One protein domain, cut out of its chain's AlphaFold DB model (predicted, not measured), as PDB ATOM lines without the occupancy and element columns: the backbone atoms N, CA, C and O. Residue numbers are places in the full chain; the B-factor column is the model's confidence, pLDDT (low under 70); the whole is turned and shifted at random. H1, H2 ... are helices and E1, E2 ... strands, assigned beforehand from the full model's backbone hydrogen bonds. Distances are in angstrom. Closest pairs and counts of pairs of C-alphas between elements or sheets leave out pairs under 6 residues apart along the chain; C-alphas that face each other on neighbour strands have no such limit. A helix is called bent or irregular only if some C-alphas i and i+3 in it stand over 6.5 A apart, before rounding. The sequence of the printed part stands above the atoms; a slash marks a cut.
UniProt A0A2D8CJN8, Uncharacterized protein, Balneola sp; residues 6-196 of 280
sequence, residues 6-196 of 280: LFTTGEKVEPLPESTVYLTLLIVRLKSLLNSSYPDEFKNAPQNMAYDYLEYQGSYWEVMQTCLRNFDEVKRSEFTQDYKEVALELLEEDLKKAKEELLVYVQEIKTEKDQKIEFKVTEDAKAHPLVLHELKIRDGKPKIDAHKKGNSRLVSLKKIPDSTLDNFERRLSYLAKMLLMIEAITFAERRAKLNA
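This is residues 6 to 196 of the 280 residues of an uncharacterized protein of Balneola sp (UniProt A0A2D8CJN8). Two long helices, H4 and H6, lie side by side along a rod, and the helical hairpin H1 and H2 packs across them, H1 near the end of H4 and the start of H6. H3 packs on H6 farther along, H5 packs on H1, and the small sheet E2 E3 with its loops makes the other end of the rod. The printed part has 191 residues, mostly helix in its named elements, in the order E1 H1 H2 H3 H4 E2 H5 E3 H6; the sheet, E2 - E3, is antiparallel. It is only just loose, close to compact, with a radius of gyration of the C-alphas of 19.9 A and spans of 67 by 32 by 28 A.

E1 is residues 15 to 17, from C-alpha 15 at (199.276, 182.869, 225.449). H1, residues 18 to 34, is 24.3 A long, and H2, residues 39 to 56, 26.4 A; H2 is irregular, with C-alphas 43 and 46 7.6 A apart. H3 is residues 60 to 69, H4 residues 81 to 108, 40.5 A, E2 residues 116 to 120, H5 residues 129 to 136 and E3 residues 154 to 158. H6, residues 162 to 194, 46.2 A, ends at C-alpha 194 at (238.018, 214.013, 233.680).

H1 and H6 are the hubs, touching four helices each. They touch about perpendicular at 85 degrees, closest at the C-alphas of Leu 23 and Leu 165, 6.5 A. H1 and H2 form a hairpin, with a shallow tilt of 9 degrees, closest at the C-alphas of Leu 33 and Phe 42, 6.0 A. H5 touches H1, the closest C-alphas being those of Tyr 22 and Val 131, 5.7 A. H4 and H6 touch at a shallow tilt of 14 degrees, opposite ways, closest at the C-alphas of Ala 98 and Leu 175, 5.7 A. H3 touches H6 at a steep tilt of 57 degrees, closest at the C-alphas of Leu 68 and Ala 184, 5.3 A. In the sheet, N 117 and O 157 are 2.8 A apart, within hydrogen-bond range. E1 pairs with no named strand. Every O i to N i+4 pair is within range in H1, H3, H4 and H5; H2 has 11 of 14 and H6 28 of 29.

The C-alphas of Ser 77 and Lys 149, the two farthest apart, are 67.8 A apart. The printed part has no cut; the links H3 to H4 and H5 to E3 are long. Mean pLDDT of the printed part is 79.8, with 47 residues under 70, among them 137 to 154.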
ATOM      1  N   LEU A   6     204.717 183.726 226.002       82.94
ATOM      2  CA  LEU A   6     204.947 182.352 226.436       82.94
ATOM      3  C   LEU A   6     203.623 181.599 226.427       82.94
ATOM      4  O   LEU A   6     202.572 182.177 226.696       82.94
ATOM      5  N   PHE A   7     203.675 180.311 226.108       82.94
ATOM      6  CA  PHE A   7     202.482 179.485 225.984       82.94
ATOM      7  C   PHE A   7     202.395 178.529 227.161       82.94
ATOM      8  O   PHE A   7     203.357 177.841 227.500       82.94
ATOM      9  N   THR A   8     201.225 178.492 227.785       80.31
ATOM     10  CA  THR A   8     200.958 177.535 228.853       80.31
ATOM     11  C   THR A   8     200.852 176.119 228.289       80.31
ATOM     12  O   THR A   8     200.667 175.895 227.092       80.31
ATOM     13  N   THR A   9     200.963 175.133 229.166       74.88
ATOM     14  CA  THR A   9     200.828 173.713 228.848       74.88
ATOM     15  C   THR A   9     199.623 173.132 229.576       74.88
ATOM     16  O   THR A   9     199.306 173.551 230.687       74.88
ATOM     17  N   GLY A  10     198.921 172.196 228.934       72.69
ATOM     18  CA  GLY A  10     197.690 171.600 229.459       72.69
ATOM     19  C   GLY A  10     196.586 171.511 228.407       72.69
ATOM     20  O   GLY A  10     196.840 171.686 227.217       72.69
ATOM     21  N   GLU A  11     195.361 171.231 228.857       68.56
ATOM     22  CA  GLU A  11     194.179 171.078 227.991       68.56
ATOM     23  C   GLU A  11     193.795 172.378 227.273       68.56
ATOM     24  O   GLU A  11     193.279 172.347 226.158       68.56
ATOM     25  N   LYS A  12     194.094 173.529 227.888       74.19
ATOM     26  CA  LYS A  12     193.871 174.852 227.309       74.19
ATOM     27  C   LYS A  12     195.182 175.633 227.286       74.19
ATOM     28  O   LYS A  12     195.607 176.185 228.298       74.19
ATOM     29  N   VAL A  13     195.823 175.644 226.120       80.19
ATOM     30  CA  VAL A  13     197.010 176.465 225.856       80.19
ATOM     31  C   VAL A  13     196.573 177.922 225.767       80.19
ATOM     32  O   VAL A  13     195.775 178.289 224.905       80.19
ATOM     33  N   GLU A  14     197.097 178.752 226.657       81.88
ATOM     34  CA  GLU A  14     196.828 180.184 226.709       81.88
ATOM     35  C   GLU A  14     198.136 180.950 226.448       81.88
ATOM     36  O   GLU A  14     199.182 180.586 226.989       81.88
ATOM     37  N   PRO A  15     198.130 181.985 225.593       84.94
ATOM     38  CA  PRO A  15     199.276 182.869 225.449       84.94
ATOM     39  C   PRO A  15     199.323 183.854 226.622       84.94
ATOM     40  O   PRO A  15     198.323 184.496 226.942       84.94
ATOM     41  N   LEU A  16     200.497 184.021 227.225       86.12
ATOM     42  CA  LEU A  16     200.751 185.010 228.270       86.12
ATOM     43  C   LEU A  16     201.900 185.930 227.868       86.12
ATOM     44  O   LEU A  16     202.882 185.451 227.297       86.12
ATOM     45  N   PRO A  17     201.821 187.234 228.179       89.75
ATOM     46  CA  PRO A  17     202.954 188.126 227.990       89.75
ATOM     47  C   PRO A  17     204.182 187.632 228.766       89.75
ATOM     48  O   PRO A  17     204.089 187.250 229.934       89.75
ATOM     49  N   GLU A  18     205.351 187.641 228.124       89.50
ATOM     50  CA  GLU A  18     206.617 187.230 228.751       89.50
ATOM     51  C   GLU A  18     206.928 188.087 229.994       89.50
ATOM     52  O   GLU A  18     207.437 187.572 230.990       89.50
ATOM     53  N   SER A  19     206.529 189.365 229.980       90.62
ATOM     54  CA  SER A  19     206.654 190.308 231.098       90.62
ATOM     55  C   SER A  19     205.848 189.863 232.324       90.62
ATOM     56  O   SER A  19     206.389 189.799 233.427       90.62
ATOM     57  N   THR A  20     204.585 189.474 232.128       90.12
ATOM     58  CA  THR A  20     203.688 188.935 233.159       90.12
ATOM     59  C   THR A  20     204.289 187.692 233.807       90.12
ATOM     60  O   THR A  20     204.311 187.571 235.037       90.12
ATOM     61  N   VAL A  21     204.814 186.771 232.991       88.12
ATOM     62  CA  VAL A  21     205.462 185.548 233.489       88.12
ATOM     63  C   VAL A  21     206.711 185.896 234.294       88.12
ATOM     64  O   VAL A  21     206.893 185.367 235.391       88.12
ATOM     65  N   TYR A  22     207.536 186.820 233.800       90.88
ATOM     66  CA  TYR A  22     208.755 187.226 234.487       90.88
ATOM     67  C   TYR A  22     208.472 187.887 235.839       90.88
ATOM     68  O   TYR A  22     209.005 187.448 236.855       90.88
ATOM     69  N   LEU A  23     207.568 188.868 235.890       92.81
ATOM     70  CA  LEU A  23     207.161 189.526 237.137       92.81
ATOM     71  C   LEU A  23     206.596 188.516 238.148       92.81
ATOM     72  O   LEU A  23     206.921 188.570 239.335       92.81
ATOM     73  N   THR A  24     205.810 187.544 237.676       90.00
ATOM     74  CA  THR A  24     205.283 186.464 238.522       90.00
ATOM     75  C   THR A  24     206.407 185.602 239.103       90.00
ATOM     76  O   THR A  24     206.386 185.293 240.297       90.00
ATOM     77  N   LEU A  25     207.407 185.235 238.294       87.81
ATOM     78  CA  LEU A  25     208.579 184.478 238.747       87.81
ATOM     79  C   LEU A  25     209.371 185.244 239.811       87.81
ATOM     80  O   LEU A  25     209.686 184.668 240.853       87.81
ATOM     81  N   LEU A  26     209.612 186.540 239.598       90.75
ATOM     82  CA  LEU A  26     210.305 187.398 240.562       90.75
ATOM     83  C   LEU A  26     209.553 187.473 241.900       90.75
ATOM     84  O   LEU A  26     210.161 187.302 242.957       90.75
ATOM     85  N   ILE A  27     208.224 187.637 241.878       90.12
ATOM     86  CA  ILE A  27     207.396 187.618 243.096       90.12
ATOM     87  C   ILE A  27     207.522 186.275 243.821       90.12
ATOM     88  O   ILE A  27     207.725 186.245 245.036       90.12
ATOM     89  N   VAL A  28     207.398 185.153 243.102       85.19
ATOM     90  CA  VAL A  28     207.516 183.807 243.689       85.19
ATOM     91  C   VAL A  28     208.898 183.608 244.312       85.19
ATOM     92  O   VAL A  28     208.995 183.110 245.436       85.19
ATOM     93  N   ARG A  29     209.958 184.050 243.628       84.31
ATOM     94  CA  ARG A  29     211.335 183.969 244.117       84.31
ATOM     95  C   ARG A  29     211.530 184.804 245.380       84.31
ATOM     96  O   ARG A  29     212.011 184.264 246.374       84.31
ATOM     97  N   LEU A  30     211.103 186.070 245.384       87.12
ATOM     98  CA  LEU A  30     211.183 186.939 246.565       87.12
ATOM     99  C   LEU A  30     210.410 186.362 247.750       87.12
ATOM    100  O   LEU A  30     210.942 186.316 248.856       87.12
ATOM    101  N   LYS A  31     209.196 185.846 247.526       84.50
ATOM    102  CA  LYS A  31     208.419 185.157 248.569       84.50
ATOM    103  C   LYS A  31     209.132 183.941 249.128       84.50
ATOM    104  O   LYS A  31     209.084 183.701 250.330       84.50
ATOM    105  N   SER A  32     209.765 183.146 248.271       80.06
ATOM    106  CA  SER A  32     210.509 181.987 248.745       80.06
ATOM    107  C   SER A  32     211.718 182.392 249.578       80.06
ATOM    108  O   SER A  32     211.981 181.748 250.586       80.06
ATOM    109  N   LEU A  33     212.439 183.436 249.166       80.38
ATOM    110  CA  LEU A  33     213.594 183.947 249.902       80.38
ATOM    111  C   LEU A  33     213.176 184.521 251.262       80.38
ATOM    112  O   LEU A  33     213.814 184.210 252.261       80.38
ATOM    113  N   LEU A  34     212.060 185.258 251.312       78.44
ATOM    114  CA  LEU A  34     211.452 185.770 252.547       78.44
ATOM    115  C   LEU A  34     211.125 184.671 253.565       78.44
ATOM    116  O   LEU A  34     211.216 184.898 254.766       78.44
ATOM    117  N   ASN A  35     210.739 183.490 253.084       73.75
ATOM    118  CA  ASN A  35     210.398 182.343 253.925       73.75
ATOM    119  C   ASN A  35     211.599 181.418 254.203       73.75
ATOM    120  O   ASN A  35     211.434 180.390 254.857       73.75
ATOM    121  N   SER A  36     212.786 181.736 253.678       70.00
ATOM    122  CA  SER A  36     213.993 180.920 253.824       70.00
ATOM    123  C   SER A  36     214.875 181.415 254.973       70.00
ATOM    124  O   SER A  36     214.918 182.604 255.274       70.00
ATOM    125  N   SER A  37     215.618 180.509 255.608       57.47
ATOM    126  CA  SER A  37     216.501 180.819 256.743       57.47
ATOM    127  C   SER A  37     217.865 181.415 256.337       57.47
ATOM    128  O   SER A  37     218.802 181.344 257.128       57.47
ATOM    129  N   TYR A  38     218.004 181.972 255.123       58.75
ATOM    130  CA  TYR A  38     219.273 182.478 254.574       58.75
ATOM    131  C   TYR A  38     219.298 184.020 254.517       58.75
ATOM    132  O   TYR A  38     218.867 184.610 253.523       58.75
ATOM    133  N   PRO A  39     219.803 184.703 255.562       58.53
ATOM    134  CA  PRO A  39     219.729 186.163 255.669       58.53
ATOM    135  C   PRO A  39     220.602 186.919 254.651       58.53
ATOM    136  O   PRO A  39     220.235 188.025 254.243       58.53
ATOM    137  N   ASP A  40     221.719 186.339 254.200       57.72
ATOM    138  CA  ASP A  40     222.686 187.051 253.350       57.72
ATOM    139  C   ASP A  40     222.266 187.114 251.872       57.72
ATOM    140  O   ASP A  40     222.331 188.182 251.261       57.72
ATOM    141  N   GLU A  41     221.745 186.020 251.302       58.34
ATOM    142  CA  GLU A  41     221.202 186.017 249.928       58.34
ATOM    143  C   GLU A  41     219.964 186.919 249.807       58.34
ATOM    144  O   GLU A  41     219.742 187.581 248.790       58.34
ATOM    145  N   PHE A  42     219.182 187.006 250.883       64.44
ATOM    146  CA  PHE A  42     218.001 187.852 250.966       64.44
ATOM    147  C   PHE A  42     218.329 189.350 250.927       64.44
ATOM    148  O   PHE A  42     217.560 190.150 250.382       64.44
ATOM    149  N   LYS A  43     219.480 189.759 251.478       68.50
ATOM    150  CA  LYS A  43     219.808 191.180 251.635       68.50
ATOM    151  C   LYS A  43     219.922 191.905 250.291       68.50
ATOM    152  O   LYS A  43     219.516 193.064 250.215       68.50
ATOM    153  N   ASN A  44     220.384 191.231 249.241       80.56
ATOM    154  CA  ASN A  44     220.637 191.866 247.944       80.56
ATOM    155  C   ASN A  44     219.670 191.419 246.839       80.56
ATOM    156  O   ASN A  44     219.603 192.066 245.797       80.56
ATOM    157  N   ALA A  45     218.875 190.367 247.062       84.88
ATOM    158  CA  ALA A  45     217.972 189.828 246.044       84.88
ATOM    159  C   ALA A  45     217.026 190.872 245.412       84.88
ATOM    160  O   ALA A  45     216.968 190.915 244.185       84.88
ATOM    161  N   PRO A  46     216.347 191.764 246.168       89.06
ATOM    162  CA  PRO A  46     215.492 192.788 245.560       89.06
ATOM    163  C   PRO A  46     216.248 193.739 244.628       89.06
ATOM    164  O   PRO A  46     215.710 194.160 243.610       89.06
ATOM    165  N   GLN A  47     217.497 194.067 244.970       91.19
ATOM    166  CA  GLN A  47     218.324 194.978 244.182       91.19
ATOM    167  C   GLN A  47     218.783 194.316 242.882       91.19
ATOM    168  O   GLN A  47     218.622 194.900 241.814       91.19
ATOM    169  N   ASN A  48     219.276 193.076 242.962       90.00
ATOM    170  CA  ASN A  48     219.678 192.304 241.783       90.00
ATOM    171  C   ASN A  48     218.499 192.126 240.818       90.00
ATOM    172  O   ASN A  48     218.620 192.423 239.637       90.00
ATOM    173  N   MET A  49     217.323 191.760 241.337       91.81
ATOM    174  CA  MET A  49     216.119 191.616 240.515       91.81
ATOM    175  C   MET A  49     215.667 192.930 239.878       91.81
ATOM    176  O   MET A  49     215.142 192.918 238.769       91.81
ATOM    177  N   ALA A  50     215.851 194.062 240.560       93.50
ATOM    178  CA  ALA A  50     215.530 195.371 240.002       93.50
ATOM    179  C   ALA A  50     216.438 195.710 238.806       93.50
ATOM    180  O   ALA A  50     215.951 196.214 237.794       93.50
ATOM    181  N   TYR A  51     217.733 195.384 238.888       92.56
ATOM    182  CA  TYR A  51     218.662 195.525 237.766       92.56
ATOM    183  C   TYR A  51     218.348 194.576 236.615       92.56
ATOM    184  O   TYR A  51     218.211 195.037 235.480       92.56
ATOM    185  N   ASP A  52     218.172 193.288 236.911       91.62
ATOM    186  CA  ASP A  52     217.831 192.273 235.915       91.62
ATOM    187  C   ASP A  52     216.536 192.656 235.184       91.62
ATOM    188  O   ASP A  52     216.420 192.513 233.968       91.62
ATOM    189  N   TYR A  53     215.573 193.244 235.899       93.38
ATOM    190  CA  TYR A  53     214.341 193.731 235.295       93.38
ATOM    191  C   TYR A  53     214.555 194.896 234.318       93.38
ATOM    192  O   TYR A  53     213.969 194.903 233.233       93.38
ATOM    193  N   LEU A  54     215.421 195.861 234.644       92.06
ATOM    194  CA  LEU A  54     215.780 196.928 233.701       92.06
ATOM    195  C   LEU A  54     216.548 196.401 232.483       92.06
ATOM    196  O   LEU A  54     216.381 196.929 231.381       92.06
ATOM    197  N   GLU A  55     217.390 195.381 232.664       90.44
ATOM    198  CA  GLU A  55     218.083 194.717 231.558       90.44
ATOM    199  C   GLU A  55     217.094 193.979 230.651       90.44
ATOM    200  O   GLU A  55     217.125 194.167 229.435       90.44
ATOM    201  N   TYR A  56     216.157 193.227 231.235       91.06
ATOM    202  CA  TYR A  56     215.066 192.560 230.520       91.06
ATOM    203  C   TYR A  56     214.245 193.539 229.665       91.06
ATOM    204  O   TYR A  56     213.961 193.264 228.499       91.06
ATOM    205  N   GLN A  57     213.909 194.707 230.216       90.69
ATOM    206  CA  GLN A  57     213.178 195.753 229.494       90.69
ATOM    207  C   GLN A  57     214.048 196.511 228.474       90.69
ATOM    208  O   GLN A  57     213.533 197.300 227.679       90.69
ATOM    209  N   GLY A  58     215.372 196.320 228.492       88.38
ATOM    210  CA  GLY A  58     216.316 197.109 227.701       88.38
ATOM    211  C   GLY A  58     216.341 198.594 228.085       88.38
ATOM    212  O   GLY A  58     216.761 199.429 227.282       88.38
ATOM    213  N   SER A  59     215.883 198.941 229.292       90.81
ATOM    214  CA  SER A  59     215.664 200.319 229.744       90.81
ATOM    215  C   SER A  59     216.751 200.839 230.689       90.81
ATOM    216  O   SER A  59     216.765 202.033 230.989       90.81
ATOM    217  N   TYR A  60     217.709 199.997 231.105       92.56
ATOM    218  CA  TYR A  60     218.803 200.378 232.016       92.56
ATOM    219  C   TYR A  60     219.458 201.717 231.632       92.56
ATOM    220  O   TYR A  60     219.494 202.656 232.427       92.56
ATOM    221  N   TRP A  61     219.914 201.856 230.381       91.69
ATOM    222  CA  TRP A  61     220.590 203.077 229.927       91.69
ATOM    223  C   TRP A  61     219.660 204.284 229.792       91.69
ATOM    224  O   TRP A  61     220.119 205.423 229.884       91.69
ATOM    225  N   GLU A  62     218.368 204.072 229.558       92.06
ATOM    226  CA  GLU A  62     217.377 205.149 229.511       92.06
ATOM    227  C   GLU A  62     217.123 205.717 230.914       92.06
ATOM    228  O   GLU A  62     217.188 206.935 231.122       92.06
ATOM    229  N   VAL A  63     216.914 204.835 231.894       93.50
ATOM    230  CA  VAL A  63     216.730 205.225 233.294       93.50
ATOM    231  C   VAL A  63     218.010 205.866 233.831       93.50
ATOM    232  O   VAL A  63     217.951 206.957 234.394       93.50
ATOM    233  N   MET A  64     219.178 205.279 233.551       94.44
ATOM    234  CA  MET A  64     220.474 205.839 233.942       94.44
ATOM    235  C   MET A  64     220.680 207.250 233.378       94.44
ATOM    236  O   MET A  64     221.104 208.155 234.090       94.44
ATOM    237  N   GLN A  65     220.323 207.491 232.111       93.88
ATOM    238  CA  GLN A  65     220.380 208.837 231.530       93.88
ATOM    239  C   GLN A  65     219.445 209.827 232.224       93.88
ATOM    240  O   GLN A  65     219.806 210.995 232.370       93.88
ATOM    241  N   THR A  66     218.264 209.381 232.649       92.88
ATOM    242  CA  THR A  66     217.331 210.211 233.422       92.88
ATOM    243  C   THR A  66     217.942 210.591 234.768       92.88
ATOM    244  O   THR A  66     217.944 211.768 235.119       92.88
ATOM    245  N   CYS A  67     218.548 209.635 235.476       93.75
ATOM    246  CA  CYS A  67     219.248 209.892 236.734       93.75
ATOM    247  C   CYS A  67     220.443 210.839 236.545       93.75
ATOM    248  O   CYS A  67     220.609 211.790 237.302       93.75
ATOM    249  N   LEU A  68     221.243 210.645 235.492       93.38
ATOM    250  CA  LEU A  68     222.404 211.486 235.186       93.38
ATOM    251  C   LEU A  68     222.047 212.944 234.880       93.38
ATOM    252  O   LEU A  68     222.872 213.824 235.120       93.38
ATOM    253  N   ARG A  69     220.852 213.220 234.347       91.25
ATOM    254  CA  ARG A  69     220.389 214.597 234.102       91.25
ATOM    255  C   ARG A  69     220.172 215.384 235.388       91.25
ATOM    256  O   ARG A  69     220.341 216.597 235.358       91.25
ATOM    257  N   ASN A  70     219.853 214.718 236.498       85.88
ATOM    258  CA  ASN A  70     219.664 215.383 237.792       85.88
ATOM    259  C   ASN A  70     220.952 216.035 238.306       85.88
ATOM    260  O   ASN A  70     220.894 216.955 239.112       85.88
ATOM    261  N   PHE A  71     222.103 215.567 237.825       84.94
ATOM    262  CA  PHE A  71     223.412 216.098 238.186       84.94
ATOM    263  C   PHE A  71     223.981 217.029 237.115       84.94
ATOM    264  O   PHE A  71     225.140 217.431 237.233       84.94
ATOM    265  N   ASP A  72     223.228 217.339 236.049       83.06
ATOM    266  CA  ASP A  72     223.733 218.217 234.998       83.06
ATOM    267  C   ASP A  72     224.132 219.566 235.590       83.06
ATOM    268  O   ASP A  72     223.483 220.123 236.467       83.06
ATOM    269  N   GLU A  73     225.258 220.062 235.105       69.94
ATOM    270  CA  GLU A  73     225.878 221.303 235.534       69.94
ATOM    271  C   GLU A  73     226.429 221.390 236.962       69.94
ATOM    272  O   GLU A  73     227.064 222.406 237.267       69.94
ATOM    273  N   VAL A  74     226.313 220.337 237.778       75.69
ATOM    274  CA  VAL A  74     226.940 220.291 239.107       75.69
ATOM    275  C   VAL A  74     228.457 220.468 238.968       75.69
ATOM    276  O   VAL A  74     229.143 219.801 238.171       75.69
ATOM    277  N   LYS A  75     228.999 221.430 239.720       65.62
ATOM    278  CA  LYS A  75     230.427 221.770 239.680       65.62
ATOM    279  C   LYS A  75     231.220 220.768 240.516       65.62
ATOM    280  O   LYS A  75     230.766 220.268 241.532       65.62
ATOM    281  N   ARG A  76     232.473 220.501 240.152       62.41
ATOM    282  CA  ARG A  76     233.366 219.608 240.919       62.41
ATOM    283  C   ARG A  76     233.606 220.094 242.342       62.41
ATOM    284  O   ARG A  76     233.782 219.261 243.215       62.41
ATOM    285  N   SER A  77     233.624 221.405 242.564       61.44
ATOM    286  CA  SER A  77     233.715 221.972 243.911       61.44
ATOM    287  C   SER A  77     232.491 221.664 244.773       61.44
ATOM    288  O   SER A  77     232.590 221.797 245.978       61.44
ATOM    289  N   GLU A  78     231.360 221.285 244.171       66.56
ATOM    290  CA  GLU A  78     230.152 220.828 244.871       66.56
ATOM    291  C   GLU A  78     230.184 219.311 245.079       66.56
ATOM    292  O   GLU A  78     229.686 218.841 246.085       66.56
ATOM    293  N   PHE A  79     230.864 218.544 244.217       68.00
ATOM    294  CA  PHE A  79     231.250 217.153 244.496       68.00
ATOM    295  C   PHE A  79     232.426 217.078 245.492       68.00
ATOM    296  O   PHE A  79     233.442 216.425 245.220       68.00
ATOM    297  N   THR A  80     232.333 217.776 246.628       68.88
ATOM    298  CA  THR A  80     233.233 217.514 247.757       68.88
ATOM    299  C   THR A  80     232.992 216.101 248.280       68.88
ATOM    300  O   THR A  80     231.947 215.496 248.021       68.88
ATOM    301  N   GLN A  81     233.974 215.565 249.006       71.31
ATOM    302  CA  GLN A  81     233.805 214.287 249.693       71.31
ATOM    303  C   GLN A  81     232.575 214.348 250.618       71.31
ATOM    304  O   GLN A  81     231.707 213.491 250.501       71.31
ATOM    305  N   ASP A  82     232.424 215.438 251.377       77.06
ATOM    306  CA  ASP A  82     231.295 215.675 252.284       77.06
ATOM    307  C   ASP A  82     229.933 215.704 251.567       77.06
ATOM    308  O   ASP A  82     228.993 215.042 251.993       77.06
ATOM    309  N   TYR A  83     229.806 216.424 250.443       77.69
ATOM    310  CA  TYR A  83     228.549 216.448 249.681       77.69
ATOM    311  C   TYR A  83     228.191 215.062 249.157       77.69
ATOM    312  O   TYR A  83     227.029 214.665 249.186       77.69
ATOM    313  N   LYS A  84     229.186 214.327 248.652       77.44
ATOM    314  CA  LYS A  84     228.972 212.980 248.135       77.44
ATOM    315  C   LYS A  84     228.543 212.032 249.247       77.44
ATOM    316  O   LYS A  84     227.639 211.244 249.013       77.44
ATOM    317  N   GLU A  85     229.190 212.093 250.403       83.69
ATOM    318  CA  GLU A  85     228.842 211.269 251.559       83.69
ATOM    319  C   GLU A  85     227.400 211.534 251.991       83.69
ATOM    320  O   GLU A  85     226.614 210.595 252.018       83.69
ATOM    321  N   VAL A  86     227.011 212.801 252.161       85.94
ATOM    322  CA  VAL A  86     225.630 213.175 252.512       85.94
ATOM    323  C   VAL A  86     224.630 212.762 251.427       85.94
ATOM    324  O   VAL A  86     223.562 212.234 251.719       85.94
ATOM    325  N   ALA A  87     224.948 212.989 250.151       85.38
ATOM    326  CA  ALA A  87     224.054 212.615 249.058       85.38
ATOM    327  C   ALA A  87     223.894 211.094 248.942       85.38
ATOM    328  O   ALA A  87     222.799 210.620 248.654       85.38
ATOM    329  N   LEU A  88     224.967 210.326 249.153       88.44
ATOM    330  CA  LEU A  88     224.903 208.868 249.189       88.44
ATOM    331  C   LEU A  88     224.103 208.381 250.393       88.44
ATOM    332  O   LEU A  88     223.251 207.526 250.203       88.44
ATOM    333  N   GLU A  89     224.312 208.961 251.573       90.12
ATOM    334  CA  GLU A  89     223.557 208.637 252.787       90.12
ATOM    335  C   GLU A  89     222.048 208.811 252.561       90.12
ATOM    336  O   GLU A  89     221.289 207.858 252.726       90.12
ATOM    337  N   LEU A  90     221.618 209.972 252.052       89.19
ATOM    338  CA  LEU A  90     220.206 210.234 251.742       89.19
ATOM    339  C   LEU A  90     219.634 209.244 250.713       89.19
ATOM    340  O   LEU A  90     218.512 208.758 250.856       89.19
ATOM    341  N   LEU A  91     220.402 208.915 249.668       90.50
ATOM    342  CA  LEU A  91     219.964 207.954 248.650       90.50
ATOM    343  C   LEU A  91     219.923 206.515 249.176       90.50
ATOM    344  O   LEU A  91     219.079 205.730 248.742       90.50
ATOM    345  N   GLU A  92     220.819 206.151 250.089       92.00
ATOM    346  CA  GLU A  92     220.846 204.845 250.743       92.00
ATOM    347  C   GLU A  92     219.675 204.679 251.721       92.00
ATOM    348  O   GLU A  92     219.090 203.592 251.789       92.00
ATOM    349  N   GLU A  93     219.269 205.745 252.418       93.00
ATOM    350  CA  GLU A  93     218.047 205.771 253.230       93.00
ATOM    351  C   GLU A  93     216.792 205.548 252.374       93.00
ATOM    352  O   GLU A  93     215.983 204.657 252.668       93.00
ATOM    353  N   ASP A  94     216.657 206.288 251.269       92.19
ATOM    354  CA  ASP A  94     215.549 206.124 250.321       92.19
ATOM    355  C   ASP A  94     215.536 204.722 249.696       92.19
ATOM    356  O   ASP A  94     214.480 204.091 249.566       92.19
ATOM    357  N   LEU A  95     216.714 204.193 249.350       93.12
ATOM    358  CA  LEU A  95     216.873 202.839 248.830       93.12
ATOM    359  C   LEU A  95     216.412 201.791 249.848       93.12
ATOM    360  O   LEU A  95     215.715 200.837 249.487       93.12
ATOM    361  N   LYS A  96     216.799 201.954 251.117       92.44
ATOM    362  CA  LYS A  96     216.399 201.056 252.201       92.44
ATOM    363  C   LYS A  96     214.882 201.052 252.362       92.44
ATOM    364  O   LYS A  96     214.286 199.974 252.373       92.44
ATOM    365  N   LYS A  97     214.256 202.230 252.391       93.06
ATOM    366  CA  LYS A  97     212.798 202.365 252.480       93.06
ATOM    367  C   LYS A  97     212.090 201.721 251.287       93.06
ATOM    368  O   LYS A  97     211.185 200.912 251.473       93.06
ATOM    369  N   ALA A  98     212.539 202.002 250.062       93.75
ATOM    370  CA  ALA A  98     211.976 201.410 248.846       93.75
ATOM    371  C   ALA A  98     212.055 199.874 248.861       93.75
ATOM    372  O   ALA A  98     211.118 199.183 248.452       93.75
ATOM    373  N   LYS A  99     213.171 199.331 249.358       93.06
ATOM    374  CA  LYS A  99     213.369 197.891 249.513       93.06
ATOM    375  C   LYS A  99     212.404 197.302 250.542       93.06
ATOM    376  O   LYS A  99     211.782 196.282 250.258       93.06
ATOM    377  N   GLU A 100     212.284 197.909 251.718       91.00
ATOM    378  CA  GLU A 100     211.367 197.455 252.772       91.00
ATOM    379  C   GLU A 100     209.914 197.462 252.284       91.00
ATOM    380  O   GLU A 100     209.218 196.455 252.407       91.00
ATOM    381  N   GLU A 101     209.485 198.539 251.626       92.25
ATOM    382  CA  GLU A 101     208.144 198.651 251.049       92.25
ATOM    383  C   GLU A 101     207.857 197.586 249.981       92.25
ATOM    384  O   GLU A 101     206.756 197.032 249.939       92.25
ATOM    385  N   LEU A 102     208.829 197.275 249.114       94.31
ATOM    386  CA  LEU A 102     208.695 196.207 248.122       94.31
ATOM    387  C   LEU A 102     208.522 194.842 248.798       94.31
ATOM    388  O   LEU A 102     207.680 194.048 248.383       94.31
ATOM    389  N   LEU A 103     209.309 194.567 249.839       90.81
ATOM    390  CA  LEU A 103     209.270 193.296 250.558       90.81
ATOM    391  C   LEU A 103     207.959 193.109 251.328       90.81
ATOM    392  O   LEU A 103     207.356 192.040 251.220       90.81
ATOM    393  N   VAL A 104     207.491 194.142 252.037       91.06
ATOM    394  CA  VAL A 104     206.179 194.143 252.708       91.06
ATOM    395  C   VAL A 104     205.072 193.896 251.690       91.06
ATOM    396  O   VAL A 104     204.263 192.987 251.864       91.06
ATOM    397  N   TYR A 105     205.097 194.620 250.567       93.06
ATOM    398  CA  TYR A 105     204.117 194.425 249.504       93.06
ATOM    399  C   TYR A 105     204.102 192.976 249.003       93.06
ATOM    400  O   TYR A 105     203.045 192.357 248.908       93.06
ATOM    401  N   VAL A 106     205.276 192.391 248.742       90.75
ATOM    402  CA  VAL A 106     205.394 190.995 248.301       90.75
ATOM    403  C   VAL A 106     204.830 190.017 249.337       90.75
ATOM    404  O   VAL A 106     204.167 189.057 248.938       90.75
ATOM    405  N   GLN A 107     205.039 190.239 250.639       87.56
ATOM    406  CA  GLN A 107     204.463 189.401 251.702       87.56
ATOM    407  C   GLN A 107     202.928 189.431 251.700       87.56
ATOM    408  O   GLN A 107     202.293 188.392 251.892       87.56
ATOM    409  N   GLU A 108     202.332 190.592 251.429       89.25
ATOM    410  CA  GLU A 108     200.880 190.804 251.448       89.25
ATOM    411  C   GLU A 108     200.150 190.243 250.218       89.25
ATOM    412  O   GLU A 108     198.936 190.017 250.268       89.25
ATOM    413  N   ILE A 109     200.861 189.981 249.113       87.56
ATOM    414  CA  ILE A 109     200.252 189.433 247.894       87.56
ATOM    415  C   ILE A 109     199.566 188.100 248.219       87.56
ATOM    416  O   ILE A 109     200.214 187.081 248.483       87.56
ATOM    417  N   LYS A 110     198.240 188.052 248.103       75.69
ATOM    418  CA  LYS A 110     197.483 186.800 248.162       75.69
ATOM    419  C   LYS A 110     197.610 186.093 246.818       75.69
ATOM    420  O   LYS A 110     197.163 186.602 245.801       75.69
ATOM    421  N   THR A 111     198.235 184.918 246.798       65.25
ATOM    422  CA  THR A 111     198.196 184.068 245.601       65.25
ATOM    423  C   THR A 111     196.901 183.271 245.614       65.25
ATOM    424  O   THR A 111     196.665 182.554 246.595       65.25
ATOM    425  N   GLU A 112     196.106 183.338 244.552       60.31
ATOM    426  CA  GLU A 112     194.951 182.454 244.392       60.31
ATOM    427  C   GLU A 112     195.431 180.996 244.451       60.31
ATOM    428  O   GLU A 112     196.428 180.621 243.826       60.31
ATOM    429  N   LYS A 113     194.803 180.172 245.298       55.38
ATOM    430  CA  LYS A 113     195.262 178.794 245.529       55.38
ATOM    431  C   LYS A 113     194.973 177.873 244.335       55.38
ATOM    432  O   LYS A 113     195.705 176.894 244.171       55.38
ATOM    433  N   ASP A 114     194.010 178.237 243.489       53.41
ATOM    434  CA  ASP A 114     193.342 177.282 242.597       53.41
ATOM    435  C   ASP A 114     193.650 177.473 241.102       53.41
ATOM    436  O   ASP A 114     193.393 176.566 240.316       53.41
ATOM    437  N   GLN A 115     194.274 178.586 240.691       62.47
ATOM    438  CA  GLN A 115     194.678 178.807 239.294       62.47
ATOM    439  C   GLN A 115     196.192 178.674 239.133       62.47
ATOM    440  O   GLN A 115     196.962 179.590 239.440       62.47
ATOM    441  N   LYS A 116     196.616 177.501 238.654       69.94
ATOM    442  CA  LYS A 116     198.005 177.218 238.291       69.94
ATOM    443  C   LYS A 116     198.185 177.256 236.786       69.94
ATOM    444  O   LYS A 116     197.350 176.762 236.039       69.94
ATOM    445  N   ILE A 117     199.313 177.810 236.380       73.25
ATOM    446  CA  ILE A 117     199.731 177.951 234.998       73.25
ATOM    447  C   ILE A 117     201.033 177.173 234.833       73.25
ATOM    448  O   ILE A 117     201.957 177.368 235.621       73.25
ATOM    449  N   GLU A 118     201.104 176.279 233.850       76.06
ATOM    450  CA  GLU A 118     202.255 175.391 233.650       76.06
ATOM    451  C   GLU A 118     203.018 175.729 232.367       76.06
ATOM    452  O   GLU A 118     202.397 175.907 231.327       76.06
ATOM    453  N   PHE A 119     204.350 175.750 232.412       73.88
ATOM    454  CA  PHE A 119     205.227 176.001 231.257       73.88
ATOM    455  C   PHE A 119     206.222 174.856 231.061       73.88
ATOM    456  O   PHE A 119     206.709 174.289 232.043       73.88
ATOM    457  N   LYS A 120     206.580 174.542 229.809       69.94
ATOM    458  CA  LYS A 120     207.607 173.539 229.478       69.94
ATOM    459  C   LYS A 120     208.949 174.216 229.210       69.94
ATOM    460  O   LYS A 120     209.207 174.737 228.130       69.94
ATOM    461  N   VAL A 121     209.892 174.044 230.133       63.31
ATOM    462  CA  VAL A 121     211.233 174.659 230.073       63.31
ATOM    463  C   VAL A 121     212.049 174.200 228.852       63.31
ATOM    464  O   VAL A 121     212.956 174.902 228.416       63.31
ATOM    465  N   THR A 122     211.764 173.014 228.301       60.59
ATOM    466  CA  THR A 122     212.463 172.465 227.123       60.59
ATOM    467  C   THR A 122     211.905 172.938 225.782       60.59
ATOM    468  O   THR A 122     212.628 172.875 224.793       60.59
ATOM    469  N   GLU A 123     210.652 173.398 225.731       52.41
ATOM    470  CA  GLU A 123     210.007 173.896 224.502       52.41
ATOM    471  C   GLU A 123     210.103 175.437 224.394       52.41
ATOM    472  O   GLU A 123     210.153 175.972 223.287       52.41
ATOM    473  N   ASP A 124     210.304 176.141 225.516       57.97
ATOM    474  CA  ASP A 124     210.399 177.611 225.591       57.97
ATOM    475  C   ASP A 124     211.805 178.198 225.324       57.97
ATOM    476  O   ASP A 124     212.112 179.316 225.736       57.97
ATOM    477  N   ALA A 125     212.675 177.510 224.570       54.72
ATOM    478  CA  ALA A 125     214.066 177.917 224.274       54.72
ATOM    479  C   ALA A 125     214.242 179.290 223.566       54.72
ATOM    480  O   ALA A 125     215.364 179.689 223.254       54.72
ATOM    481  N   LYS A 126     213.148 180.013 223.294       68.00
ATOM    482  CA  LYS A 126     213.111 181.338 222.648       68.00
ATOM    483  C   LYS A 126     212.811 182.497 223.614       68.00
ATOM    484  O   LYS A 126     212.843 183.659 223.178       68.00
ATOM    485  N   ALA A 127     212.507 182.194 224.878       77.94
ATOM    486  CA  ALA A 127     212.241 183.198 225.901       77.94
ATOM    487  C   ALA A 127     213.493 184.037 226.207       77.94
ATOM    488  O   ALA A 127     214.618 183.629 225.899       77.94
ATOM    489  N   HIS A 128     213.318 185.218 226.800       84.12
ATOM    490  CA  HIS A 128     214.456 186.035 227.229       84.12
ATOM    491  C   HIS A 128     215.394 185.253 228.179       84.12
ATOM    492  O   HIS A 128     214.901 184.537 229.054       84.12
ATOM    493  N   PRO A 129     216.737 185.381 228.068       84.81
ATOM    494  CA  PRO A 129     217.684 184.639 228.909       84.81
ATOM    495  C   PRO A 129     217.433 184.758 230.417       84.81
ATOM    496  O   PRO A 129     217.527 183.755 231.119       84.81
ATOM    497  N   LEU A 130     217.051 185.946 230.902       85.25
ATOM    498  CA  LEU A 130     216.693 186.172 232.312       85.25
ATOM    499  C   LEU A 130     215.411 185.435 232.726       85.25
ATOM    500  O   LEU A 130     215.343 184.865 233.808       85.25
ATOM    501  N   VAL A 131     214.420 185.352 231.836       85.38
ATOM    502  CA  VAL A 131     213.199 184.573 232.086       85.38
ATOM    503  C   VAL A 131     213.528 183.083 232.126       85.38
ATOM    504  O   VAL A 131     213.099 182.372 233.031       85.38
ATOM    505  N   LEU A 132     214.365 182.606 231.200       79.81
ATOM    506  CA  LEU A 132     214.866 181.229 231.212       79.81
ATOM    507  C   LEU A 132     215.692 180.912 232.458       79.81
ATOM    508  O   LEU A 132     215.648 179.776 232.928       79.81
ATOM    509  N   HIS A 133     216.471 181.871 232.953       80.50
ATOM    510  CA  HIS A 133     217.232 181.741 234.187       80.50
ATOM    511  C   HIS A 133     216.288 181.515 235.370       80.50
ATOM    512  O   HIS A 133     216.385 180.474 236.020       80.50
ATOM    513  N   GLU A 134     215.301 182.395 235.567       80.56
ATOM    514  CA  GLU A 134     214.321 182.259 236.652       80.56
ATOM    515  C   GLU A 134     213.495 180.971 236.552       80.56
ATOM    516  O   GLU A 134     213.275 180.293 237.555       80.56
ATOM    517  N   LEU A 135     213.110 180.555 235.341       76.06
ATOM    518  CA  LEU A 135     212.420 179.279 235.109       76.06
ATOM    519  C   LEU A 135     213.275 178.049 235.479       76.06
ATOM    520  O   LEU A 135     212.732 176.967 235.712       76.06
ATOM    521  N   LYS A 136     214.608 178.176 235.501       72.19
ATOM    522  CA  LYS A 136     215.551 177.083 235.795       72.19
ATOM    523  C   LYS A 136     216.029 177.063 237.248       72.19
ATOM    524  O   LYS A 136     216.550 176.022 237.665       72.19
ATOM    525  N   ILE A 137     215.878 178.153 238.006       67.56
ATOM    526  CA  ILE A 137     216.314 178.223 239.408       67.56
ATOM    527  C   ILE A 137     215.494 177.252 240.264       67.56
ATOM    528  O   ILE A 137     214.263 177.258 240.273       67.56
ATOM    529  N   ARG A 138     216.207 176.386 240.993       53.34
ATOM    530  CA  ARG A 138     215.632 175.220 241.676       53.34
ATOM    531  C   ARG A 138     215.279 175.460 243.145       53.34
ATOM    532  O   ARG A 138     214.460 174.717 243.677       53.34
ATOM    533  N   ASP A 139     215.835 176.478 243.792       46.41
ATOM    534  CA  ASP A 139     215.762 176.603 245.253       46.41
ATOM    535  C   ASP A 139     214.779 177.676 245.718       46.41
ATOM    536  O   ASP A 139     215.143 178.597 246.442       46.41
ATOM    537  N   GLY A 140     213.505 177.528 245.308       43.00
ATOM    538  CA  GLY A 140     212.407 178.311 245.882       43.00
ATOM    539  C   GLY A 140     210.932 177.979 245.549       43.00
ATOM    540  O   GLY A 140     210.106 178.876 245.483       43.00
ATOM    541  N   LYS A 141     210.487 176.728 245.406       46.47
ATOM    542  CA  LYS A 141     210.246 176.056 244.111       46.47
ATOM    543  C   LYS A 141     208.872 176.390 243.474       46.47
ATOM    544  O   LYS A 141     207.860 176.215 244.155       46.47
ATOM    545  N   PRO A 142     208.776 176.653 242.155       43.66
ATOM    546  CA  PRO A 142     207.634 176.186 241.362       43.66
ATOM    547  C   PRO A 142     207.649 174.644 241.319       43.66
ATOM    548  O   PRO A 142     208.718 174.046 241.218       43.66
ATOM    549  N   LYS A 143     206.495 173.974 241.472       40.91
ATOM    550  CA  LYS A 143     206.434 172.503 241.617       40.91
ATOM    551  C   LYS A 143     207.141 171.787 240.456       40.91
ATOM    552  O   LYS A 143     206.723 171.894 239.310       40.91
ATOM    553  N   ILE A 144     208.186 171.037 240.801       46.34
ATOM    554  CA  ILE A 144     208.946 170.155 239.915       46.34
ATOM    555  C   ILE A 144     208.329 168.761 240.047       46.34
ATOM    556  O   ILE A 144     208.725 168.000 240.930       46.34
ATOM    557  N   ASP A 145     207.366 168.410 239.200       44.09
ATOM    558  CA  ASP A 145     206.856 167.036 239.164       44.09
ATOM    559  C   ASP A 145     207.779 166.176 238.289       44.09
ATOM    560  O   ASP A 145     207.602 166.036 237.081       44.09
ATOM    561  N   ALA A 146     208.791 165.575 238.921       42.72
ATOM    562  CA  ALA A 146     209.745 164.656 238.289       42.72
ATOM    563  C   ALA A 146     209.126 163.303 237.861       42.72
ATOM    564  O   ALA A 146     209.835 162.424 237.377       42.72
ATOM    565  N   HIS A 147     207.813 163.115 238.038       42.62
ATOM    566  CA  HIS A 147     207.129 161.844 237.784       42.62
ATOM    567  C   HIS A 147     206.588 161.671 236.357       42.62
ATOM    568  O   HIS A 147     206.140 160.575 236.018       42.62
ATOM    569  N   LYS A 148     206.670 162.680 235.478       45.97
ATOM    570  CA  LYS A 148     206.352 162.484 234.054       45.97
ATOM    571  C   LYS A 148     207.608 162.021 233.309       45.97
ATOM    572  O   LYS A 148     208.499 162.809 233.025       45.97
ATOM    573  N   LYS A 149     207.671 160.715 233.012       37.38
ATOM    574  CA  LYS A 149     208.649 160.097 232.100       37.38
ATOM    575  C   LYS A 149     208.678 160.872 230.774       37.38
ATOM    576  O   LYS A 149     207.768 160.749 229.963       37.38
ATOM    577  N   GLY A 150     209.726 161.664 230.580       43.59
ATOM    578  CA  GLY A 150     209.981 162.471 229.389       43.59
ATOM    579  C   GLY A 150     210.869 163.654 229.762       43.59
ATOM    580  O   GLY A 150     210.640 164.291 230.780       43.59
ATOM    581  N   ASN A 151     211.899 163.950 228.972       46.44
ATOM    582  CA  ASN A 151     212.939 164.956 229.255       46.44
ATOM    583  C   ASN A 151     212.451 166.420 229.419       46.44
ATOM    584  O   ASN A 151     213.276 167.329 229.449       46.44
ATOM    585  N   SER A 152     211.149 166.688 229.532       53.28
ATOM    586  CA  SER A 152     210.581 168.029 229.682       53.28
ATOM    587  C   SER A 152     210.429 168.429 231.152       53.28
ATOM    588  O   SER A 152     209.657 167.817 231.890       53.28
ATOM    589  N   ARG A 153     211.122 169.492 231.578       62.28
ATOM    590  CA  ARG A 153     210.898 170.124 232.892       62.28
ATOM    591  C   ARG A 153     209.653 171.019 232.816       62.28
ATOM    592  O   ARG A 153     209.551 171.810 231.881       62.28
ATOM    593  N   LEU A 154     208.746 170.899 233.786       66.06
ATOM    594  CA  LEU A 154     207.548 171.737 233.921       66.06
ATOM    595  C   LEU A 154     207.716 172.741 235.069       66.06
ATOM    596  O   LEU A 154     208.253 172.386 236.119       66.06
ATOM    597  N   VAL A 155     207.250 173.974 234.872       72.50
ATOM    598  CA  VAL A 155     207.214 175.039 235.888       72.50
ATOM    599  C   VAL A 155     205.767 175.439 236.124       72.50
ATOM    600  O   VAL A 155     205.099 175.860 235.188       72.50
ATOM    601  N   SER A 156     205.296 175.329 237.368       73.94
ATOM    602  CA  SER A 156     203.937 175.713 237.765       73.94
ATOM    603  C   SER A 156     203.941 177.024 238.553       73.94
ATOM    604  O   SER A 156     204.554 177.103 239.622       73.94
ATOM    605  N   LEU A 157     203.243 178.039 238.041       75.81
ATOM    606  CA  LEU A 157     203.072 179.354 238.659       75.81
ATOM    607  C   LEU A 157     201.628 179.553 239.100       75.81
ATOM    608  O   LEU A 157     200.698 179.126 238.423       75.81
ATOM    609  N   LYS A 158     201.430 180.228 240.231       78.75
ATOM    610  CA  LYS A 158     200.096 180.699 240.611       78.75
ATOM    611  C   LYS A 158     199.789 181.974 239.844       78.75
ATOM    612  O   LYS A 158     200.657 182.843 239.759       78.75
ATOM    613  N   LYS A 159     198.567 182.094 239.332       78.56
ATOM    614  CA  LYS A 159     198.117 183.330 238.695       78.56
ATOM    615  C   LYS A 159     198.110 184.477 239.712       78.56
ATOM    616  O   LYS A 159     197.731 184.291 240.872       78.56
ATOM    617  N   ILE A 160     198.557 185.648 239.271       85.81
ATOM    618  CA  ILE A 160     198.544 186.898 240.032       85.81
ATOM    619  C   ILE A 160     197.734 187.914 239.212       85.81
ATOM    620  O   ILE A 160     197.938 187.970 238.000       85.81
ATOM    621  N   PRO A 161     196.817 188.688 239.822       88.62
ATOM    622  CA  PRO A 161     196.060 189.711 239.103       88.62
ATOM    623  C   PRO A 161     196.964 190.778 238.474       88.62
ATOM    624  O   PRO A 161     197.923 191.217 239.111       88.62
ATOM    625  N   ASP A 162     196.607 191.269 237.286       89.19
ATOM    626  CA  ASP A 162     197.397 192.274 236.556       89.19
ATOM    627  C   ASP A 162     197.639 193.538 237.391       89.19
ATOM    628  O   ASP A 162     198.762 194.013 237.488       89.19
ATOM    629  N   SER A 163     196.634 194.008 238.136       91.56
ATOM    630  CA  SER A 163     196.776 195.163 239.038       91.56
ATOM    631  C   SER A 163     197.841 194.974 240.128       91.56
ATOM    632  O   SER A 163     198.447 195.941 240.594       91.56
ATOM    633  N   THR A 164     198.071 193.728 240.553       93.00
ATOM    634  CA  THR A 164     199.118 193.372 241.518       93.00
ATOM    635  C   THR A 164     200.487 193.347 240.843       93.00
ATOM    636  O   THR A 164     201.465 193.827 241.417       93.00
ATOM    637  N   LEU A 165     200.557 192.835 239.611       93.12
ATOM    638  CA  LEU A 165     201.780 192.839 238.809       93.12
ATOM    639  C   LEU A 165     202.210 194.266 238.444       93.12
ATOM    640  O   LEU A 165     203.374 194.595 238.641       93.12
ATOM    641  N   ASP A 166     201.277 195.132 238.047       95.00
ATOM    642  CA  ASP A 166     201.538 196.544 237.736       95.00
ATOM    643  C   ASP A 166     202.114 197.299 238.944       95.00
ATOM    644  O   ASP A 166     203.025 198.119 238.826       95.00
ATOM    645  N   ASN A 167     201.576 197.052 240.141       95.44
ATOM    646  CA  ASN A 167     202.056 197.696 241.364       95.44
ATOM    647  C   ASN A 167     203.429 197.143 241.778       95.44
ATOM    648  O   ASN A 167     204.319 197.915 242.143       95.44
ATOM    649  N   PHE A 168     203.637 195.829 241.644       96.06
ATOM    650  CA  PHE A 168     204.953 195.222 241.829       96.06
ATOM    651  C   PHE A 168     205.988 195.819 240.864       96.06
ATOM    652  O   PHE A 168     207.047 196.254 241.311       96.06
ATOM    653  N   GLU A 169     205.666 195.926 239.572       96.06
ATOM    654  CA  GLU A 169     206.529 196.527 238.550       96.06
ATOM    655  C   GLU A 169     206.878 197.980 238.882       96.06
ATOM    656  O   GLU A 169     208.046 198.367 238.803       96.06
ATOM    657  N   ARG A 170     205.899 198.794 239.302       95.56
ATOM    658  CA  ARG A 170     206.146 200.190 239.708       95.56
ATOM    659  C   ARG A 170     207.124 200.277 240.872       95.56
ATOM    660  O   ARG A 170     208.044 201.094 240.829       95.56
ATOM    661  N   ARG A 171     206.949 199.441 241.898       96.19
ATOM    662  CA  ARG A 171     207.836 199.403 243.073       96.19
ATOM    663  C   ARG A 171     209.233 198.903 242.709       96.19
ATOM    664  O   ARG A 171     210.217 199.498 243.138       96.19
ATOM    665  N   LEU A 172     209.322 197.869 241.873       95.44
ATOM    666  CA  LEU A 172     210.585 197.330 241.369       95.44
ATOM    667  C   LEU A 172     211.342 198.371 240.528       95.44
ATOM    668  O   LEU A 172     212.533 198.588 240.733       95.44
ATOM    669  N   SER A 173     210.636 199.079 239.646       94.00
ATOM    670  CA  SER A 173     211.194 200.157 238.819       94.00
ATOM    671  C   SER A 173     211.643 201.356 239.656       94.00
ATOM    672  O   SER A 173     212.675 201.962 239.367       94.00
ATOM    673  N   TYR A 174     210.898 201.696 240.714       94.50
ATOM    674  CA  TYR A 174     211.297 202.738 241.659       94.50
ATOM    675  C   TYR A 174     212.580 202.356 242.408       94.50
ATOM    676  O   TYR A 174     213.516 203.155 242.452       94.50
ATOM    677  N   LEU A 175     212.665 201.117 242.908       95.06
ATOM    678  CA  LEU A 175     213.876 200.583 243.533       95.06
ATOM    679  C   LEU A 175     215.074 200.647 242.569       95.06
ATOM    680  O   LEU A 175     216.138 201.143 242.938       95.06
ATOM    681  N   ALA A 176     214.879 200.225 241.316       94.56
ATOM    682  CA  ALA A 176     215.903 200.279 240.275       94.56
ATOM    683  C   ALA A 176     216.372 201.716 239.988       94.56
ATOM    684  O   ALA A 176     217.562 201.971 239.818       94.56
ATOM    685  N   LYS A 177     215.449 202.685 239.977       93.94
ATOM    686  CA  LYS A 177     215.779 204.105 239.805       93.94
ATOM    687  C   LYS A 177     216.645 204.634 240.952       93.94
ATOM    688  O   LYS A 177     217.590 205.368 240.674       93.94
ATOM    689  N   MET A 178     216.346 204.278 242.205       93.50
ATOM    690  CA  MET A 178     217.154 204.687 243.366       93.50
ATOM    691  C   MET A 178     218.569 204.106 243.291       93.50
ATOM    692  O   MET A 178     219.547 204.842 243.424       93.50
ATOM    693  N   LEU A 179     218.683 202.816 242.959       93.81
ATOM    694  CA  LEU A 179     219.968 202.162 242.695       93.81
ATOM    695  C   LEU A 179     220.764 202.893 241.601       93.81
ATOM    696  O   LEU A 179     221.931 203.241 241.786       93.81
ATOM    697  N   LEU A 180     220.108 203.238 240.490       95.00
ATOM    698  CA  LEU A 180     220.735 203.990 239.406       95.00
ATOM    699  C   LEU A 180     221.071 205.439 239.765       95.00
ATOM    700  O   LEU A 180     221.982 206.004 239.168       95.00
ATOM    701  N   MET A 181     220.382 206.070 240.718       93.31
ATOM    702  CA  MET A 181     220.779 207.390 241.220       93.31
ATOM    703  C   MET A 181     222.104 207.329 241.990       93.31
ATOM    704  O   MET A 181     222.963 208.190 241.780       93.31
ATOM    705  N   ILE A 182     222.307 206.285 242.800       92.25
ATOM    706  CA  ILE A 182     223.574 206.009 243.501       92.25
ATOM    707  C   ILE A 182     224.705 205.719 242.499       92.25
ATOM    708  O   ILE A 182     225.843 206.173 242.651       92.25
ATOM    709  N   GLU A 183     224.420 205.013 241.408       93.06
ATOM    710  CA  GLU A 183     225.409 204.848 240.340       93.06
ATOM    711  C   GLU A 183     225.675 206.155 239.584       93.06
ATOM    712  O   GLU A 183     226.826 206.475 239.265       93.06
ATOM    713  N   ALA A 184     224.627 206.935 239.311       93.00
ATOM    714  CA  ALA A 184     224.705 208.175 238.553       93.00
ATOM    715  C   ALA A 184     225.561 209.233 239.255       93.00
ATOM    716  O   ALA A 184     226.334 209.903 238.568       93.00
ATOM    717  N   ILE A 185     225.511 209.348 240.589       89.62
ATOM    718  CA  ILE A 185     226.380 210.288 241.317       89.62
ATOM    719  C   ILE A 185     227.858 209.903 241.154       89.62
ATOM    720  O   ILE A 185     228.694 210.740 240.807       89.62
ATOM    721  N   THR A 186     228.176 208.609 241.281       88.56
ATOM    722  CA  THR A 186     229.538 208.085 241.088       88.56
ATOM    723  C   THR A 186     230.006 208.273 239.644       88.56
ATOM    724  O   THR A 186     231.164 208.613 239.379       88.56
ATOM    725  N   PHE A 187     229.106 208.080 238.680       90.69
ATOM    726  CA  PHE A 187     229.382 208.302 237.266       90.69
ATOM    727  C   PHE A 187     229.653 209.786 236.973       90.69
ATOM    728  O   PHE A 187     230.673 210.113 236.357       90.69
ATOM    729  N   ALA A 188     228.779 210.685 237.433       89.81
ATOM    730  CA  ALA A 188     228.887 212.127 237.232       89.81
ATOM    731  C   ALA A 188     230.183 212.685 237.837       89.81
ATOM    732  O   ALA A 188     230.917 213.410 237.162       89.81
ATOM    733  N   GLU A 189     230.538 212.249 239.047       86.75
ATOM    734  CA  GLU A 189     231.785 212.611 239.723       86.75
ATOM    735  C   GLU A 189     233.017 212.219 238.888       86.75
ATOM    736  O   GLU A 189     233.887 213.050 238.596       86.75
ATOM    737  N   ARG A 190     233.089 210.955 238.442       87.31
ATOM    738  CA  ARG A 190     234.192 210.467 237.593       87.31
ATOM    739  C   ARG A 190     234.323 211.310 236.326       87.31
ATOM    740  O   ARG A 190     235.432 211.625 235.895       87.31
ATOM    741  N   ARG A 191     233.200 211.704 235.725       87.50
ATOM    742  CA  ARG A 191     233.169 212.537 234.517       87.50
ATOM    743  C   ARG A 191     233.545 213.995 234.790       87.50
ATOM    744  O   ARG A 191     234.230 214.586 233.953       87.50
ATOM    745  N   ALA A 192     233.180 214.556 235.940       85.06
ATOM    746  CA  ALA A 192     233.616 215.887 236.365       85.06
ATOM    747  C   ALA A 192     235.136 215.942 236.585       85.06
ATOM    748  O   ALA A 192     235.786 216.904 236.165       85.06
ATOM    749  N   LYS A 193     235.719 214.886 237.178       83.75
ATOM    750  CA  LYS A 193     237.175 214.747 237.368       83.75
ATOM    751  C   LYS A 193     237.933 214.749 236.036       83.75
ATOM    752  O   LYS A 193     238.964 215.404 235.931       83.75
ATOM    753  N   LEU A 194     237.403 214.074 235.013       82.81
ATOM    754  CA  LEU A 194     238.018 214.013 233.680       82.81
ATOM    755  C   LEU A 194     237.882 215.315 232.868       82.81
ATOM    756  O   LEU A 194     238.746 215.608 232.048       82.81
ATOM    757  N   ASN A 195     236.819 216.101 233.076       75.38
ATOM    758  CA  ASN A 195     236.490 217.272 232.246       75.38
ATOM    759  C   ASN A 195     236.785 218.621 232.927       75.38
ATOM    760  O   ASN A 195     236.012 219.566 232.787       75.38
ATOM    761  N   ALA A 196     237.903 218.724 233.650       69.38
ATOM    762  CA  ALA A 196     238.371 219.975 234.261       69.38
ATOM    763  C   ALA A 196     237.382 220.630 235.251       69.38
ATOM    764  O   ALA A 196     237.411 221.838 235.460       69.38
TER     765      ALA A 196